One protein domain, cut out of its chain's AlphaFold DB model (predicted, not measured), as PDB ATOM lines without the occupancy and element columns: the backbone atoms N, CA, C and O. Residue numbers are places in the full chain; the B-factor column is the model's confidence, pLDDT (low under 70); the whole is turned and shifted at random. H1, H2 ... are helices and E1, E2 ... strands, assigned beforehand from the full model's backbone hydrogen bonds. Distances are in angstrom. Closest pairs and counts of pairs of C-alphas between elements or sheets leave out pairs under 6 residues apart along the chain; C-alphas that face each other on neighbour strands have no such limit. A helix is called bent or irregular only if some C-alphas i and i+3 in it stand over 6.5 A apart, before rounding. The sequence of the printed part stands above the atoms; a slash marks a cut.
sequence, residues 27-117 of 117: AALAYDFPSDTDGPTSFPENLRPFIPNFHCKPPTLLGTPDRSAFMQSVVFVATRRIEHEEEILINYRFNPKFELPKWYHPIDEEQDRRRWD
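This is residues 27 to 117 of the 117 residues of the protein "Hypothetical protein" of Heterosigma akashiwo (UniProt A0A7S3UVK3). With little regular structure, this is a ribbon of two antiparallel strands, E1 and E2, with small helix H1 near one end, H2 beyond the other, and long loops, of which residues 56 to 65, 80 to 87 and 98 to 103 stick out. The 91 printed residues hold E1, H1, E2 and H2 in chain order, a mixed class with only 32 residues in named elements. The whole is loose and flat, with radius of gyration of the C-alphas 17.4 A and spans 46 by 42 by 23 A.

E1, residues 27 to 34, and E2, residues 69 to 78, are antiparallel at 151 degrees; N 29 and O 75 are within hydrogen-bond range at 2.9 A. E2 bends by 61 degrees at residue 72. H2, residues 109 to 116, is apart from E1 and from H1, residues 45 to 50. Every O i to N i+4 pair is within range in H2; in H1 0 of 2 are, against 2 of 3 O i to N i+3 pairs.

E1 begins at C-alpha 27 (4.423, -1.295, 37.633) and is 20.9 A long. H1, 10.0 A, is irregular: C-alphas 46 and 49 are 7.0 A apart. E2 is 23.5 A long. H2, 10.5 A, ends at C-alpha 116 (2.358, -4.316, 20.832).

The farthest C-alphas, of Asp 38 and Lys 102, are 49.4 A apart. The printed part has no cut; the links H1 to E2 and E2 to H2 are long. The pLDDT is under 70 at residues 37 to 40 and 53 to 67.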
ATOM      1  N   ALA A  27       4.272  -1.594  39.050       94.94
ATOM      2  CA  ALA A  27       4.423  -1.295  37.633       94.94
ATOM      3  C   ALA A  27       5.899  -1.070  37.294       94.94
ATOM      4  O   ALA A  27       6.590  -0.323  37.984       94.94
ATOM      5  N   ALA A  28       6.361  -1.694  36.209       92.94
ATOM      6  CA  ALA A  28       7.685  -1.452  35.655       92.94
ATOM      7  C   ALA A  28       7.672  -0.204  34.767       92.94
ATOM      8  O   ALA A  28       6.906  -0.138  33.802       92.94
ATOM      9  N   LEU A  29       8.527   0.765  35.089       92.62
ATOM     10  CA  LEU A  29       8.677   2.020  34.360       92.62
ATOM     11  C   LEU A  29      10.136   2.215  33.960       92.62
ATOM     12  O   LEU A  29      11.039   1.918  34.741       92.62
ATOM     13  N   ALA A  30      10.353   2.730  32.751       90.06
ATOM     14  CA  ALA A  30      11.666   3.220  32.357       90.06
ATOM     15  C   ALA A  30      12.004   4.456  33.197       90.06
ATOM     16  O   ALA A  30      11.161   5.341  33.369       90.06
ATOM     17  N   TYR A  31      13.217   4.493  33.732       87.56
ATOM     18  CA  TYR A  31      13.731   5.631  34.474       87.56
ATOM     19  C   TYR A  31      15.217   5.787  34.194       87.56
ATOM     20  O   TYR A  31      16.010   4.880  34.461       87.56
ATOM     21  N   ASP A  32      15.577   6.960  33.696       86.81
ATOM     22  CA  ASP A  32      16.952   7.313  33.402       86.81
ATOM     23  C   ASP A  32      17.498   8.152  34.554       86.81
ATOM     24  O   ASP A  32      16.950   9.202  34.892       86.81
ATOM     25  N   PHE A  33      18.572   7.674  35.179       85.94
ATOM     26  CA  PHE A  33      19.286   8.440  36.192       85.94
ATOM     27  C   PHE A  33      20.021   9.595  35.500       85.94
ATOM     28  O   PHE A  33      20.863   9.312  34.649       85.94
ATOM     29  N   PRO A  34      19.752  10.868  35.844       84.75
ATOM     30  CA  PRO A  34      20.393  12.014  35.201       84.75
ATOM     31  C   PRO A  34      21.922  12.005  35.332       84.75
ATOM     32  O   PRO A  34      22.459  11.697  36.400       84.75
ATOM     33  N   SER A  35      22.629  12.365  34.256       77.31
ATOM     34  CA  SER A  35      24.093  12.533  34.262       77.31
ATOM     35  C   SER A  35      24.547  13.809  34.966       77.31
ATOM     36  O   SER A  35      25.598  13.787  35.619       77.31
ATOM     37  N   ASP A  36      23.730  14.862  34.924       70.38
ATOM     38  CA  ASP A  36      24.038  16.172  35.495       70.38
ATOM     39  C   ASP A  36      24.316  16.112  37.001       70.38
ATOM     40  O   ASP A  36      23.558  15.537  37.792       70.38
ATOM     41  N   THR A  37      25.429  16.724  37.399       63.06
ATOM     42  CA  THR A  37      25.809  16.955  38.799       63.06
ATOM     43  C   THR A  37      25.264  18.280  39.325       63.06
ATOM     44  O   THR A  37      24.992  18.390  40.518       63.06
ATOM     45  N   ASP A  38      25.005  19.242  38.435       61.53
ATOM     46  CA  ASP A  38      24.698  20.629  38.786       61.53
ATOM     47  C   ASP A  38      23.435  21.111  38.056       61.53
ATOM     48  O   ASP A  38      23.480  21.618  36.937       61.53
ATOM     49  N   GLY A  39      22.273  20.929  38.688       68.12
ATOM     50  CA  GLY A  39      20.984  21.371  38.156       68.12
ATOM     51  C   GLY A  39      19.827  21.095  39.122       68.12
ATOM     52  O   GLY A  39      19.964  20.272  40.023       68.12
ATOM     53  N   PRO A  40      18.659  21.743  38.955       68.25
ATOM     54  CA  PRO A  40      17.494  21.538  39.828       68.25
ATOM     55  C   PRO A  40      16.907  20.118  39.746       68.25
ATOM     56  O   PRO A  40      16.097  19.732  40.585       68.25
ATOM     57  N   THR A  41      17.302  19.349  38.731       70.31
ATOM     58  CA  THR A  41      16.890  17.964  38.481       70.31
ATOM     59  C   THR A  41      18.053  16.977  38.620       70.31
ATOM     60  O   THR A  41      17.938  15.844  38.150       70.31
ATOM     61  N   SER A  42      19.186  17.390  39.206       79.50
ATOM     62  CA  SER A  42      20.348  16.512  39.363       79.50
ATOM     63  C   SER A  42      20.060  15.369  40.337       79.50
ATOM     64  O   SER A  42      19.305  15.504  41.305       79.50
ATOM     65  N   PHE A  43      20.668  14.211  40.076       82.00
ATOM     66  CA  PHE A  43      20.607  13.092  41.009       82.00
ATOM     67  C   PHE A  43      21.654  13.282  42.117       82.00
ATOM     68  O   PHE A  43      22.831  13.477  41.781       82.00
ATOM     69  N   PRO A  44      21.281  13.191  43.411       85.50
ATOM     70  CA  PRO A  44      22.198  13.458  44.516       85.50
ATOM     71  C   PRO A  44      23.467  12.605  44.444       85.50
ATOM     72  O   PRO A  44      23.401  11.377  44.353       85.50
ATOM     73  N   GLU A  45      24.634  13.250  44.513       82.44
ATOM     74  CA  GLU A  45      25.932  12.580  44.364       82.44
ATOM     75  C   GLU A  45      26.132  11.473  45.408       82.44
ATOM     76  O   GLU A  45      26.554  10.366  45.075       82.44
ATOM     77  N   ASN A  46      25.715  11.722  46.654       85.44
ATOM     78  CA  ASN A  46      25.796  10.752  47.746       85.44
ATOM     79  C   ASN A  46      24.915   9.507  47.536       85.44
ATOM     80  O   ASN A  46      25.112   8.508  48.226       85.44
ATOM     81  N   LEU A  47      23.942   9.558  46.616       85.69
ATOM     82  CA  LEU A  47      23.074   8.428  46.291       85.69
ATOM     83  C   LEU A  47      23.538   7.645  45.054       85.69
ATOM     84  O   LEU A  47      23.084   6.521  44.845       85.69
ATOM     85  N   ARG A  48      24.453   8.194  44.241       82.31
ATOM     86  CA  ARG A  48      24.951   7.539  43.015       82.31
ATOM     87  C   ARG A  48      25.539   6.139  43.250       82.31
ATOM     88  O   ARG A  48      25.260   5.267  42.429       82.31
ATOM     89  N   PRO A  49      26.266   5.861  44.353       82.38
ATOM     90  CA  PRO A  49      26.763   4.514  44.639       82.38
ATOM     91  C   PRO A  49      25.671   3.452  44.828       82.38
ATOM     92  O   PRO A  49      25.981   2.268  44.767       82.38
ATOM     93  N   PHE A  50      24.415   3.856  45.062       82.06
ATOM     94  CA  PHE A  50      23.281   2.946  45.240       82.06
ATOM     95  C   PHE A  50      22.495   2.695  43.953       82.06
ATOM     96  O   PHE A  50      21.497   1.975  43.999       82.06
ATOM     97  N   ILE A  51      22.884   3.285  42.818       84.38
ATOM     98  CA  ILE A  51      22.225   3.023  41.538       84.38
ATOM     99  C   ILE A  51      22.494   1.558  41.163       84.38
ATOM    100  O   ILE A  51      23.639   1.197  40.873       84.38
ATOM    101  N   PRO A  52      21.462   0.693  41.151       73.94
ATOM    102  CA  PRO A  52      21.640  -0.687  40.753       73.94
ATOM    103  C   PRO A  52      21.806  -0.702  39.244       73.94
ATOM    104  O   PRO A  52      20.825  -0.486  38.546       73.94
ATOM    105  N   ASN A  53      23.023  -0.897  38.742       67.50
ATOM    106  CA  ASN A  53      23.307  -1.632  37.507       67.50
ATOM    107  C   ASN A  53      24.760  -1.450  37.068       67.50
ATOM    108  O   ASN A  53      25.333  -0.366  37.114       67.50
ATOM    109  N   PHE A  54      25.307  -2.541  36.544       64.44
ATOM    110  CA  PHE A  54      26.285  -2.501  35.468       64.44
ATOM    111  C   PHE A  54      25.523  -2.814  34.176       64.44
ATOM    112  O   PHE A  54      24.564  -3.591  34.204       64.44
ATOM    113  N   HIS A  55      25.905  -2.230  33.041       64.12
ATOM    114  CA  HIS A  55      25.235  -2.552  31.785       64.12
ATOM    115  C   HIS A  55      25.331  -4.060  31.488       64.12
ATOM    116  O   HIS A  55      26.429  -4.609  31.429       64.12
ATOM    117  N   CYS A  56      24.195  -4.727  31.237       57.69
ATOM    118  CA  CYS A  56      24.180  -6.138  30.819       57.69
ATOM    119  C   CYS A  56      25.013  -6.360  29.537       57.69
ATOM    120  O   CYS A  56      25.656  -7.396  29.375       57.69
ATOM    121  N   LYS A  57      25.048  -5.355  28.651       59.25
ATOM    122  CA  LYS A  57      26.001  -5.236  27.541       59.25
ATOM    123  C   LYS A  57      26.573  -3.821  27.534       59.25
ATOM    124  O   LYS A  57      25.773  -2.889  27.578       59.25
ATOM    125  N   PRO A  58      27.901  -3.636  27.455       65.00
ATOM    126  CA  PRO A  58      28.479  -2.301  27.397       65.00
ATOM    127  C   PRO A  58      27.900  -1.523  26.205       65.00
ATOM    128  O   PRO A  58      27.660  -2.123  25.149       65.00
ATOM    129  N   PRO A  59      27.657  -0.210  26.357       65.12
ATOM    130  CA  PRO A  59      27.142   0.611  25.275       65.12
ATOM    131  C   PRO A  59      28.083   0.543  24.068       65.12
ATOM    132  O   PRO A  59      29.306   0.633  24.193       65.12
ATOM    133  N   THR A  60      27.514   0.338  22.883       65.06
ATOM    134  CA  THR A  60      28.274   0.300  21.633       65.06
ATOM    135  C   THR A  60      28.643   1.716  21.204       65.06
ATOM    136  O   THR A  60      27.817   2.620  21.260       65.06
ATOM    137  N   LEU A  61      29.862   1.909  20.689       63.81
ATOM    138  CA  LEU A  61      30.330   3.202  20.151       63.81
ATOM    139  C   LEU A  61      29.472   3.741  18.984       63.81
ATOM    140  O   LEU A  61      29.530   4.929  18.690       63.81
ATOM    141  N   LEU A  62      28.702   2.869  18.320       65.69
ATOM    142  CA  LEU A  62      27.768   3.205  17.236       65.69
ATOM    143  C   LEU A  62      26.320   3.426  17.699       65.69
ATOM    144  O   LEU A  62      25.515   3.929  16.917       65.69
ATOM    145  N   GLY A  63      25.963   3.023  18.921       59.66
ATOM    146  CA  GLY A  63      24.678   3.399  19.505       59.66
ATOM    147  C   GLY A  63      24.764   4.855  19.938       59.66
ATOM    148  O   GLY A  63      25.789   5.257  20.479       59.66
ATOM    149  N   THR A  64      23.727   5.657  19.693       52.53
ATOM    150  CA  THR A  64      23.642   7.016  20.241       52.53
ATOM    151  C   THR A  64      23.798   6.905  21.758       52.53
ATOM    152  O   THR A  64      22.898   6.367  22.405       52.53
ATOM    153  N   PRO A  65      24.920   7.348  22.359       55.62
ATOM    154  CA  PRO A  65      24.992   7.414  23.802       55.62
ATOM    155  C   PRO A  65      24.030   8.531  24.168       55.62
ATOM    156  O   PRO A  65      24.265   9.684  23.796       55.62
ATOM    157  N   ASP A  66      22.925   8.202  24.827       60.72
ATOM    158  CA  ASP A  66      22.132   9.237  25.465       60.72
ATOM    159  C   ASP A  66      22.988   9.833  26.586       60.72
ATOM    160  O   ASP A  66      23.119   9.275  27.672       60.72
ATOM    161  N   ARG A  67      23.656  10.948  26.278       63.25
ATOM    162  CA  ARG A  67      24.594  11.609  27.190       63.25
ATOM    163  C   ARG A  67      23.884  12.299  28.356       63.25
ATOM    164  O   ARG A  67      24.561  12.749  29.279       63.25
ATOM    165  N   SER A  68      22.552  12.392  28.316       70.31
ATOM    166  CA  SER A  68      21.749  12.973  29.393       70.31
ATOM    167  C   SER A  68      21.498  11.992  30.547       70.31
ATOM    168  O   SER A  68      21.193  12.418  31.663       70.31
ATOM    169  N   ALA A  69      21.701  10.690  30.317       77.06
ATOM    170  CA  ALA A  69      21.530   9.648  31.320       77.06
ATOM    171  C   ALA A  69      22.886   9.120  31.817       77.06
ATOM    172  O   ALA A  69      23.712   8.632  31.050       77.06
ATOM    173  N   PHE A  70      23.102   9.168  33.131       79.62
ATOM    174  CA  PHE A  70      24.169   8.433  33.810       79.62
ATOM    175  C   PHE A  70      23.964   6.920  33.695       79.62
ATOM    176  O   PHE A  70      24.916   6.171  33.489       79.62
ATOM    177  N   MET A  71      22.715   6.471  33.853       82.31
ATOM    178  CA  MET A  71      22.332   5.063  33.793       82.31
ATOM    179  C   MET A  71      20.878   4.943  33.343       82.31
ATOM    180  O   MET A  71      19.986   5.487  33.991       82.31
ATOM    181  N   GLN A  72      20.637   4.187  32.276       83.19
ATOM    182  CA  GLN A  72      19.287   3.788  31.883       83.19
ATOM    183  C   GLN A  72      18.830   2.625  32.759       83.19
ATOM    184  O   GLN A  72      19.578   1.663  32.965       83.19
ATOM    185  N   SER A  73      17.614   2.700  33.289       84.31
ATOM    186  CA  SER A  73      17.117   1.704  34.232       84.31
ATOM    187  C   SER A  73      15.624   1.431  34.089       84.31
ATOM    188  O   SER A  73      14.879   2.116  33.388       84.31
ATOM    189  N   VAL A  74      15.195   0.383  34.786       87.88
ATOM    190  CA  VAL A  74      13.792   0.064  35.018       87.88
ATOM    191  C   VAL A  74      13.567   0.075  36.521       87.88
ATOM    192  O   VAL A  74      14.261  -0.620  37.264       87.88
ATOM    193  N   VAL A  75      12.584   0.850  36.965       90.62
ATOM    194  CA  VAL A  75      12.155   0.907  38.365       90.62
ATOM    195  C   VAL A  75      10.785   0.263  38.519       90.62
ATOM    196  O   VAL A  75       9.947   0.324  37.617       90.62
ATOM    197  N   PHE A  76      10.549  -0.352  39.678       93.38
ATOM    198  CA  PHE A  76       9.238  -0.869  40.053       93.38
ATOM    199  C   PHE A  76       8.568   0.100  41.014       93.38
ATOM    200  O   PHE A  76       9.077   0.368  42.100       93.38
ATOM    201  N   VAL A  77       7.421   0.631  40.601       95.50
ATOM    202  CA  VAL A  77       6.623   1.563  41.400       95.50
ATOM    203  C   VAL A  77       5.398   0.832  41.915       95.50
ATOM    204  O   VAL A  77       4.622   0.291  41.126       95.50
ATOM    205  N   ALA A  78       5.220   0.815  43.234       97.44
ATOM    206  CA  ALA A  78       4.035   0.243  43.854       97.44
ATOM    207  C   ALA A  78       2.771   0.972  43.363       97.44
ATOM    208  O   ALA A  78       2.701   2.200  43.386       97.44
ATOM    209  N   THR A  79       1.766   0.222  42.911       96.81
ATOM    210  CA  THR A  79       0.485   0.771  42.417       96.81
ATOM    211  C   THR A  79      -0.580   0.849  43.506       96.81
ATOM    212  O   THR A  79      -1.637   1.450  43.322       96.81
ATOM    213  N   ARG A  80      -0.294   0.235  44.652       96.50
ATOM    214  CA  ARG A  80      -1.073   0.288  45.882       96.50
ATOM    215  C   ARG A  80      -0.136   0.082  47.063       96.50
ATOM    216  O   ARG A  80       1.035  -0.244  46.888       96.50
ATOM    217  N   ARG A  81      -0.674   0.219  48.271       97.12
ATOM    218  CA  ARG A  81       0.021  -0.215  49.480       97.12
ATOM    219  C   ARG A  81       0.353  -1.713  49.377       97.12
ATOM    220  O   ARG A  81      -0.517  -2.505  49.005       97.12
ATOM    221  N   ILE A  82       1.607  -2.046  49.670       96.69
ATOM    222  CA  ILE A  82       2.125  -3.415  49.755       96.69
ATOM    223  C   ILE A  82       2.293  -3.729  51.239       96.69
ATOM    224  O   ILE A  82       2.885  -2.928  51.969       96.69
ATOM    225  N   GLU A  83       1.720  -4.838  51.689       97.31
ATOM    226  CA  GLU A  83       1.773  -5.241  53.096       97.31
ATOM    227  C   GLU A  83       3.050  -6.032  53.421       97.31
ATOM    228  O   GLU A  83       3.799  -6.454  52.539       97.31
ATOM    229  N   HIS A  84       3.337  -6.211  54.712       96.62
ATOM    230  CA  HIS A  84       4.482  -7.009  55.148       96.62
ATOM    231  C   HIS A  84       4.378  -8.449  54.617       96.62
ATOM    232  O   HIS A  84       3.293  -9.024  54.635       96.62
ATOM    233  N   GLU A  85       5.500  -9.001  54.140       95.38
ATOM    234  CA  GLU A  85       5.606 -10.336  53.515       95.38
ATOM    235  C   GLU A  85       4.823 -10.518  52.205       95.38
ATOM    236  O   GLU A  85       4.846 -11.599  51.617       95.38
ATOM    237  N   GLU A  86       4.171  -9.470  51.699       96.19
ATOM    238  CA  GLU A  86       3.498  -9.537  50.412       96.19
ATOM    239  C   GLU A  86       4.516  -9.562  49.261       96.19
ATOM    240  O   GLU A  86       5.406  -8.714  49.162       96.19
ATOM    241  N   GLU A  87       4.368 -10.535  48.359       95.62
ATOM    242  CA  GLU A  87       5.214 -10.647  47.174       95.62
ATOM    243  C   GLU A  87       4.992  -9.462  46.221       95.62
ATOM    244  O   GLU A  87       3.863  -9.039  45.962       95.62
ATOM    245  N   ILE A  88       6.081  -8.943  45.649       95.94
ATOM    246  CA  ILE A  88       6.016  -7.923  44.601       95.94
ATOM    247  C   ILE A  88       5.756  -8.612  43.260       95.94
ATOM    248  O   ILE A  88       6.585  -9.372  42.761       95.94
ATOM    249  N   LEU A  89       4.615  -8.290  42.654       97.00
ATOM    250  CA  LEU A  89       4.133  -8.870  41.409       97.00
ATOM    251  C   LEU A  89       4.016  -7.793  40.331       97.00
ATOM    252  O   LEU A  89       3.342  -6.772  40.516       97.00
ATOM    253  N   ILE A  90       4.619  -8.055  39.173       96.62
ATOM    254  CA  ILE A  90       4.647  -7.144  38.027       96.62
ATOM    255  C   ILE A  90       3.985  -7.780  36.802       96.62
ATOM    256  O   ILE A  90       4.137  -8.963  36.508       96.62
ATOM    257  N   ASN A  91       3.247  -6.988  36.026       95.56
ATOM    258  CA  ASN A  91       2.758  -7.475  34.738       95.56
ATOM    259  C   ASN A  91       3.920  -7.502  33.726       95.56
ATOM    260  O   ASN A  91       4.421  -6.443  33.348       95.56
ATOM    261  N   TYR A  92       4.315  -8.696  33.271       94.75
ATOM    262  CA  TYR A  92       5.396  -8.887  32.299       94.75
ATOM    263  C   TYR A  92       5.034  -8.383  30.902       94.75
ATOM    264  O   TYR A  92       5.934  -8.042  30.140       94.75
ATOM    265  N   ARG A  93       3.733  -8.307  30.574       93.38
ATOM    266  CA  ARG A  93       3.215  -7.782  29.302       93.38
ATOM    267  C   ARG A  93       3.899  -8.407  28.086       93.38
ATOM    268  O   ARG A  93       4.412  -7.694  27.221       93.38
ATOM    269  N   PHE A  94       3.942  -9.736  28.030       94.19
ATOM    270  CA  PHE A  94       4.498 -10.435  26.874       94.19
ATOM    271  C   PHE A  94       3.738 -10.086  25.594       94.19
ATOM    272  O   PHE A  94       2.546  -9.785  25.624       94.19
ATOM    273  N   ASN A  95       4.453 -10.098  24.471       94.44
ATOM    274  CA  ASN A  95       3.888  -9.740  23.180       94.44
ATOM    275  C   ASN A  95       2.873 -10.811  22.727       94.44
ATOM    276  O   ASN A  95       3.275 -11.957  22.510       94.44
ATOM    277  N   PRO A  96       1.586 -10.452  22.546       93.12
ATOM    278  CA  PRO A  96       0.530 -11.404  22.211       93.12
ATOM    279  C   PRO A  96       0.634 -11.958  20.781       93.12
ATOM    280  O   PRO A  96      -0.083 -12.895  20.446       93.12
ATOM    281  N   LYS A  97       1.517 -11.411  19.930       92.56
ATOM    282  CA  LYS A  97       1.768 -11.899  18.563       92.56
ATOM    283  C   LYS A  97       2.602 -13.197  18.533       92.56
ATOM    284  O   LYS A  97       2.753 -13.779  17.462       92.56
ATOM    285  N   PHE A  98       3.146 -13.650  19.669       93.38
ATOM    286  CA  PHE A  98       3.925 -14.891  19.786       93.38
ATOM    287  C   PHE A  98       3.202 -15.967  20.603       93.38
ATOM    288  O   PHE A  98       2.275 -15.680  21.358       93.38
ATOM    289  N   GLU A  99       3.670 -17.215  20.493       95.06
ATOM    290  CA  GLU A  99       3.254 -18.286  21.399       95.06
ATOM    291  C   GLU A  99       3.717 -17.968  22.828       95.06
ATOM    292  O   GLU A  99       4.906 -17.778  23.095       95.06
ATOM    293  N   LEU A 100       2.757 -17.886  23.749       94.44
ATOM    294  CA  LEU A 100       3.011 -17.518  25.136       94.44
ATOM    295  C   LEU A 100       3.304 -18.766  25.987       94.44
ATOM    296  O   LEU A 100       2.681 -19.812  25.780       94.44
ATOM    297  N   PRO A 101       4.207 -18.683  26.983       95.19
ATOM    298  CA  PRO A 101       4.471 -19.801  27.881       95.19
ATOM    299  C   PRO A 101       3.208 -20.273  28.608       95.19
ATOM    300  O   PRO A 101       2.412 -19.459  29.066       95.19
ATOM    301  N   LYS A 102       3.066 -21.588  28.818       95.38
ATOM    302  CA  LYS A 102       1.874 -22.192  29.454       95.38
ATOM    303  C   LYS A 102       1.551 -21.655  30.856       95.38
ATOM    304  O   LYS A 102       0.407 -21.742  31.289       95.38
ATOM    305  N   TRP A 103       2.552 -21.153  31.578       93.81
ATOM    306  CA  TRP A 103       2.383 -20.573  32.913       93.81
ATOM    307  C   TRP A 103       1.903 -19.112  32.878       93.81
ATOM    308  O   TRP A 103       1.377 -18.616  33.873       93.81
ATOM    309  N   TYR A 104       2.079 -18.420  31.750       95.44
ATOM    310  CA  TYR A 104       1.710 -17.020  31.588       95.44
ATOM    311  C   TYR A 104       0.215 -16.885  31.296       95.44
ATOM    312  O   TYR A 104      -0.389 -17.716  30.616       95.44
ATOM    313  N   HIS A 105      -0.385 -15.805  31.780       94.44
ATOM    314  CA  HIS A 105      -1.713 -15.388  31.354       94.44
ATOM    315  C   HIS A 105      -1.748 -13.861  31.235       94.44
ATOM    316  O   HIS A 105      -1.183 -13.177  32.084       94.44
ATOM    317  N   PRO A 106      -2.405 -13.301  30.212       94.44
ATOM    318  CA  PRO A 106      -2.556 -11.856  30.117       94.44
ATOM    319  C   PRO A 106      -3.386 -11.306  31.284       94.44
ATOM    320  O   PRO A 106      -4.386 -11.903  31.685       94.44
ATOM    321  N   ILE A 107      -2.986 -10.146  31.808       94.81
ATOM    322  CA  ILE A 107      -3.750  -9.421  32.841       94.81
ATOM    323  C   ILE A 107      -4.800  -8.510  32.202       94.81
ATOM    324  O   ILE A 107      -5.895  -8.357  32.739       94.81
ATOM    325  N   ASP A 108      -4.454  -7.907  31.065       93.31
ATOM    326  CA  ASP A 108      -5.325  -7.037  30.281       93.31
ATOM    327  C   ASP A 108      -4.935  -7.163  28.801       93.31
ATOM    328  O   ASP A 108      -3.999  -6.518  28.327       93.31
ATOM    329  N   GLU A 109      -5.636  -8.046  28.086       91.56
ATOM    330  CA  GLU A 109      -5.355  -8.345  26.677       91.56
ATOM    331  C   GLU A 109      -5.511  -7.124  25.769       91.56
ATOM    332  O   GLU A 109      -4.776  -6.991  24.794       91.56
ATOM    333  N   GLU A 110      -6.444  -6.223  26.081       93.38
ATOM    334  CA  GLU A 110      -6.681  -5.012  25.295       93.38
ATOM    335  C   GLU A 110      -5.493  -4.056  25.417       93.38
ATOM    336  O   GLU A 110      -4.973  -3.556  24.417       93.38
ATOM    337  N   GLN A 111      -5.008  -3.837  26.643       92.19
ATOM    338  CA  GLN A 111      -3.811  -3.030  26.856       92.19
ATOM    339  C   GLN A 111      -2.556  -3.659  26.256       92.19
ATOM    340  O   GLN A 111      -1.684  -2.922  25.789       92.19
ATOM    341  N   ASP A 112      -2.436  -4.984  26.308       92.88
ATOM    342  CA  ASP A 112      -1.289  -5.682  25.739       92.88
ATOM    343  C   ASP A 112      -1.317  -5.604  24.206       92.88
ATOM    344  O   ASP A 112      -0.293  -5.268  23.617       92.88
ATOM    345  N   ARG A 113      -2.480  -5.762  23.556       91.19
ATOM    346  CA  ARG A 113      -2.633  -5.482  22.114       91.19
ATOM    347  C   ARG A 113      -2.213  -4.058  21.774       91.19
ATOM    348  O   ARG A 113      -1.266  -3.882  21.022       91.19
ATOM    349  N   ARG A 114      -2.786  -3.046  22.437       94.00
ATOM    350  CA  ARG A 114      -2.453  -1.631  22.181       94.00
ATOM    351  C   ARG A 114      -0.962  -1.311  22.344       94.00
ATOM    352  O   ARG A 114      -0.458  -0.396  21.704       94.00
ATOM    353  N   ARG A 115      -0.262  -1.998  23.253       89.31
ATOM    354  CA  ARG A 115       1.179  -1.801  23.475       89.31
ATOM    355  C   ARG A 115       2.033  -2.398  22.354       89.31
ATOM    356  O   ARG A 115       3.125  -1.890  22.113       89.31
ATOM    357  N   TRP A 116       1.581  -3.501  21.766       91.00
ATOM    358  CA  TRP A 116       2.358  -4.316  20.832       91.00
ATOM    359  C   TRP A 116       1.888  -4.223  19.377       91.00
ATOM    360  O   TRP A 116       2.579  -4.764  18.506       91.00
ATOM    361  N   ASP A 117       0.740  -3.595  19.119       83.88
ATOM    362  CA  ASP A 117       0.245  -3.230  17.790       83.88
ATOM    363  C   ASP A 117       1.217  -2.293  17.073       83.88
ATOM    364  O   ASP A 117       1.664  -2.732  15.983       83.88
TER     365      ASP A 117